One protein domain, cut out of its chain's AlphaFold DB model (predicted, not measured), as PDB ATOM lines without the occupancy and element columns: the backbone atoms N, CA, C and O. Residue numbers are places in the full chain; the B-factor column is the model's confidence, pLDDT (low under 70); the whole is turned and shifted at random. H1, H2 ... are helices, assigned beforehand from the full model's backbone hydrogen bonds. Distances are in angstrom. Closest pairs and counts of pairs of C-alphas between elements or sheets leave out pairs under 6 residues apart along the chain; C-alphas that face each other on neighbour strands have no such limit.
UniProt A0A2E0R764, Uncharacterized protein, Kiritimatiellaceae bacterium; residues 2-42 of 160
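AT A GLANCE: This is residues 2 to 42 of the 160 residues of an uncharacterized protein of Kiritimatiellaceae bacterium (UniProt A0A2E0R764). A loose, three-sided frame: residues 2 to 10, with no named element, make one side, H1 the next, and the longer H2 folds back from a corner near H1's end, the two helices making an open V. The printed part has 41 residues with two named helices, H1 then H2, and no named strand; its class is all helix. It is loose, with a radius of gyration of the C-alphas of 11.6 A, and spans 30 by 21 by 12 A.

IN THESE COORDINATES: Start at C-alpha 2, at (78.308, 121.320, 97.487). Find C-alpha 11 at (85.589, 144.232, 93.477); from there H1 runs through residues 11 to 20, 14.0 A long. H2, residues 23 to 38, runs 21.7 A to C-alpha 38 at (86.576, 119.474, 93.650).

HOW THE PARTS SIT: H1 and H2 are close but not clearly touching; look at their closest C-alphas, those of Met 17 and Leu 26, 7.6 A apart. They run opposite ways at a steep tilt of 48 degrees. In both, every O i to N i+4 pair is within hydrogen-bond range.

THE WHOLE: The two farthest C-alphas, of Glu 12 and Lys 41, are 31.3 A apart. The printed part has no cut, and the link from H1 to H2 is tight. Residues 7 to 16, of which 11 to 16 belong to H1, and residues 19 to 24 stand free. In the B-factor column of this model, find pLDDT under 70 at residues 2 to 6.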
ATOM      1  N   SER A   2      77.479 120.896  96.350       48.59
ATOM      2  CA  SER A   2      78.308 121.320  97.487       48.59
ATOM      3  C   SER A   2      77.928 122.752  97.868       48.59
ATOM      4  O   SER A   2      77.944 123.625  96.997       48.59
ATOM      5  N   GLU A   3      77.524 122.978  99.119       55.62
ATOM      6  CA  GLU A   3      77.281 124.318  99.657       55.62
ATOM      7  C   GLU A   3      78.541 125.162  99.429       55.62
ATOM      8  O   GLU A   3      79.658 124.757  99.755       55.62
ATOM      9  N   CYS A   4      78.390 126.304  98.760       55.16
ATOM     10  CA  CYS A   4      79.517 127.151  98.397       55.16
ATOM     11  C   CYS A   4      80.156 127.715  99.674       55.16
ATOM     12  O   CYS A   4      79.591 128.596 100.311       55.16
ATOM     13  N   VAL A   5      81.337 127.201 100.028       63.59
ATOM     14  CA  VAL A   5      82.033 127.426 101.312       63.59
ATOM     15  C   VAL A   5      82.464 128.888 101.555       63.59
ATOM     16  O   VAL A   5      82.888 129.227 102.652       63.59
ATOM     17  N   GLN A   6      82.315 129.794 100.583       69.75
ATOM     18  CA  GLN A   6      82.624 131.219 100.755       69.75
ATOM     19  C   GLN A   6      81.614 132.135 100.058       69.75
ATOM     20  O   GLN A   6      81.113 131.827  98.971       69.75
ATOM     21  N   GLN A   7      81.360 133.282 100.696       84.75
ATOM     22  CA  GLN A   7      80.634 134.407 100.113       84.75
ATOM     23  C   GLN A   7      81.451 135.045  98.983       84.75
ATOM     24  O   GLN A   7      82.679 134.989  98.962       84.75
ATOM     25  N   ARG A   8      80.752 135.649  98.018       91.31
ATOM     26  CA  ARG A   8      81.382 136.408  96.934       91.31
ATOM     27  C   ARG A   8      82.062 137.653  97.515       91.31
ATOM     28  O   ARG A   8      81.387 138.455  98.151       91.31
ATOM     29  N   ILE A   9      83.358 137.808  97.249       94.00
ATOM     30  CA  ILE A   9      84.130 139.014  97.583       94.00
ATOM     31  C   ILE A   9      83.711 140.205  96.711       94.00
ATOM     32  O   ILE A   9      83.188 140.014  95.608       94.00
ATOM     33  N   SER A  10      83.943 141.425  97.197       97.25
ATOM     34  CA  SER A  10      83.698 142.650  96.427       97.25
ATOM     35  C   SER A  10      84.824 142.932  95.424       97.25
ATOM     36  O   SER A  10      85.934 142.410  95.550       97.25
ATOM     37  N   ASP A  11      84.566 143.798  94.441       97.62
ATOM     38  CA  ASP A  11      85.589 144.232  93.477       97.62
ATOM     39  C   ASP A  11      86.751 144.971  94.163       97.62
ATOM     40  O   ASP A  11      87.909 144.825  93.768       97.62
ATOM     41  N   GLU A  12      86.455 145.738  95.219       98.25
ATOM     42  CA  GLU A  12      87.461 146.442  96.021       98.25
ATOM     43  C   GLU A  12      88.372 145.456  96.762       98.25
ATOM     44  O   GLU A  12      89.596 145.595  96.727       98.25
ATOM     45  N   GLU A  13      87.788 144.420  97.367       96.50
ATOM     46  CA  GLU A  13      88.538 143.354  98.028       96.50
ATOM     47  C   GLU A  13      89.410 142.591  97.024       96.50
ATOM     48  O   GLU A  13      90.611 142.437  97.247       96.50
ATOM     49  N   ALA A  14      88.847 142.191  95.878       96.12
ATOM     50  CA  ALA A  14      89.584 141.495  94.825       96.12
ATOM     51  C   ALA A  14      90.781 142.316  94.314       96.12
ATOM     52  O   ALA A  14      91.883 141.785  94.147       96.12
ATOM     53  N   LEU A  15      90.593 143.624  94.104       98.00
ATOM     54  CA  LEU A  15      91.662 144.529  93.687       98.00
ATOM     55  C   LEU A  15      92.738 144.681  94.768       98.00
ATOM     56  O   LEU A  15      93.931 144.699  94.449       98.00
ATOM     57  N   GLY A  16      92.327 144.778  96.035       97.94
ATOM     58  CA  GLY A  16      93.233 144.821  97.177       97.94
ATOM     59  C   GLY A  16      94.092 143.562  97.264       97.94
ATOM     60  O   GLY A  16      95.316 143.657  97.370       97.94
ATOM     61  N   MET A  17      93.474 142.385  97.122       96.69
ATOM     62  CA  MET A  17      94.177 141.102  97.087       96.69
ATOM     63  C   MET A  17      95.188 141.053  95.938       96.69
ATOM     64  O   MET A  17      96.356 140.753  96.172       96.69
ATOM     65  N   LEU A  18      94.779 141.411  94.718       97.00
ATOM     66  CA  LEU A  18      95.651 141.385  93.539       97.00
ATOM     67  C   LEU A  18      96.894 142.276  93.691       97.00
ATOM     68  O   LEU A  18      97.971 141.918  93.222       97.00
ATOM     69  N   LYS A  19      96.748 143.449  94.318       97.62
ATOM     70  CA  LYS A  19      97.833 144.433  94.443       97.62
ATOM     71  C   LYS A  19      98.739 144.213  95.650       97.62
ATOM     72  O   LYS A  19      99.893 144.640  95.610       97.62
ATOM     73  N   HIS A  20      98.214 143.640  96.730       98.00
ATOM     74  CA  HIS A  20      98.867 143.720  98.040       98.00
ATOM     75  C   HIS A  20      99.011 142.379  98.764       98.00
ATOM     76  O   HIS A  20      99.829 142.288  99.678       98.00
ATOM     77  N   MET A  21      98.262 141.338  98.390       97.38
ATOM     78  CA  MET A  21      98.352 140.043  99.065       97.38
ATOM     79  C   MET A  21      99.617 139.287  98.630       97.38
ATOM     80  O   MET A  21      99.885 139.184  97.431       97.38
ATOM     81  N   PRO A  22     100.376 138.689  99.568       98.25
ATOM     82  CA  PRO A  22     101.463 137.789  99.209       98.25
ATOM     83  C   PRO A  22     100.953 136.622  98.359       98.25
ATOM     84  O   PRO A  22      99.984 135.955  98.722       98.25
ATOM     85  N   THR A  23     101.647 136.306  97.264       97.62
ATOM     86  CA  THR A  23     101.234 135.242  96.334       97.62
ATOM     87  C   THR A  23     101.010 133.898  97.031       97.62
ATOM     88  O   THR A  23     100.056 133.197  96.713       97.62
ATOM     89  N   ALA A  24     101.842 133.547  98.015       98.12
ATOM     90  CA  ALA A  24     101.694 132.303  98.770       98.12
ATOM     91  C   ALA A  24     100.369 132.239  99.551       98.12
ATOM     92  O   ALA A  24      99.730 131.188  99.597       98.12
ATOM     93  N   GLU A  25      99.929 133.363 100.120       97.12
ATOM     94  CA  GLU A  25      98.642 133.448 100.810       97.12
ATOM     95  C   GLU A  25      97.483 133.327  99.814       97.12
ATOM     96  O   GLU A  25      96.554 132.547 100.037       97.12
ATOM     97  N   LEU A  26      97.572 134.026  98.677       96.31
ATOM     98  CA  LEU A  26      96.575 133.944  97.609       96.31
ATOM     99  C   LEU A  26      96.427 132.505  97.084       96.31
ATOM    100  O   LEU A  26      95.312 132.007  96.930       96.31
ATOM    101  N   MET A  27      97.549 131.811  96.866       96.94
ATOM    102  CA  MET A  27      97.575 130.408  96.442       96.94
ATOM    103  C   MET A  27      96.946 129.475  97.483       96.94
ATOM    104  O   MET A  27      96.179 128.586  97.114       96.94
ATOM    105  N   ALA A  28      97.244 129.669  98.772       96.12
ATOM    106  CA  ALA A  28      96.684 128.848  99.843       96.12
ATOM    107  C   ALA A  28      95.154 128.977  99.915       96.12
ATOM    108  O   ALA A  28      94.458 127.958  99.927       96.12
ATOM    109  N   ARG A  29      94.637 130.214  99.862       93.12
ATOM    110  CA  ARG A  29      93.191 130.502  99.832       93.12
ATOM    111  C   ARG A  29      92.519 129.904  98.594       93.12
ATOM    112  O   ARG A  29      91.482 129.252  98.705       93.12
ATOM    113  N   ALA A  30      93.124 130.062  97.416       94.19
ATOM    114  CA  ALA A  30      92.600 129.482  96.179       94.19
ATOM    115  C   ALA A  30      92.543 127.942  96.238       94.19
ATOM    116  O   ALA A  30      91.549 127.339  95.829       94.19
ATOM    117  N   ASN A  31      93.579 127.301  96.789       94.69
ATOM    118  CA  ASN A  31      93.637 125.848  96.957       94.69
ATOM    119  C   ASN A  31      92.586 125.329  97.954       94.69
ATOM    120  O   ASN A  31      92.005 124.275  97.714       94.69
ATOM    121  N   GLU A  32      92.296 126.053  99.039       93.94
ATOM    122  CA  GLU A  32      91.217 125.692  99.971       93.94
ATOM    123  C   GLU A  32      89.854 125.645  99.263       93.94
ATOM    124  O   GLU A  32      89.143 124.639  99.341       93.94
ATOM    125  N   ILE A  33      89.527 126.685  98.488       93.00
ATOM    126  CA  ILE A  33      88.270 126.766  97.727       93.00
ATOM    127  C   ILE A  33      88.203 125.659  96.663       93.00
ATOM    128  O   ILE A  33      87.171 124.997  96.519       93.00
ATOM    129  N   GLN A  34      89.296 125.432  95.925       93.62
ATOM    130  CA  GLN A  34      89.369 124.377  94.910       93.62
ATOM    131  C   GLN A  34      89.157 122.992  95.538       93.62
ATOM    132  O   GLN A  34      88.342 122.221  95.027       93.62
ATOM    133  N   ARG A  35      89.808 122.693  96.669       93.88
ATOM    134  CA  ARG A  35      89.678 121.409  97.373       93.88
ATOM    135  C   ARG A  35      88.292 121.212  97.968       93.88
ATOM    136  O   ARG A  35      87.757 120.111  97.876       93.88
ATOM    137  N   ALA A  36      87.682 122.259  98.513       91.94
ATOM    138  CA  ALA A  36      86.315 122.192  99.018       91.94
ATOM    139  C   ALA A  36      85.296 121.860  97.909       91.94
ATOM    140  O   ALA A  36      84.330 121.132  98.139       91.94
ATOM    141  N   ARG A  37      85.512 122.366  96.686       90.81
ATOM    142  CA  ARG A  37      84.606 122.145  95.543       90.81
ATOM    143  C   ARG A  37      84.881 120.855  94.775       90.81
ATOM    144  O   ARG A  37      83.945 120.206  94.312       90.81
ATOM    145  N   HIS A  38      86.149 120.503  94.600       93.06
ATOM    146  CA  HIS A  38      86.576 119.474  93.650       93.06
ATOM    147  C   HIS A  38      87.417 118.359  94.291       93.06
ATOM    148  O   HIS A  38      87.717 117.361  93.632       93.06
ATOM    149  N   GLY A  39      87.774 118.484  95.572       94.12
ATOM    150  CA  GLY A  39      88.691 117.570  96.246       94.12
ATOM    151  C   GLY A  39      90.040 117.510  95.527       94.12
ATOM    152  O   GLY A  39      90.575 118.527  95.095       94.12
ATOM    153  N   ASN A  40      90.561 116.295  95.357       95.69
ATOM    154  CA  ASN A  40      91.803 116.033  94.620       95.69
ATOM    155  C   ASN A  40      91.568 115.677  93.136       95.69
ATOM    156  O   ASN A  40      92.457 115.120  92.498       95.69
ATOM    157  N   LYS A  41      90.368 115.919  92.588       96.62
ATOM    158  CA  LYS A  41      90.065 115.578  91.191       96.62
ATOM    159  C   LYS A  41      90.712 116.581  90.238       96.62
ATOM    160  O   LYS A  41      90.603 117.788  90.441       96.62
ATOM    161  N   VAL A  42      91.305 116.062  89.167       95.88
ATOM    162  CA  VAL A  42      91.784 116.834  88.017       95.88
ATOM    163  C   VAL A  42      90.966 116.402  86.806       95.88
ATOM    164  O   VAL A  42      90.863 115.208  86.529       95.88
TER     165      VAL A  42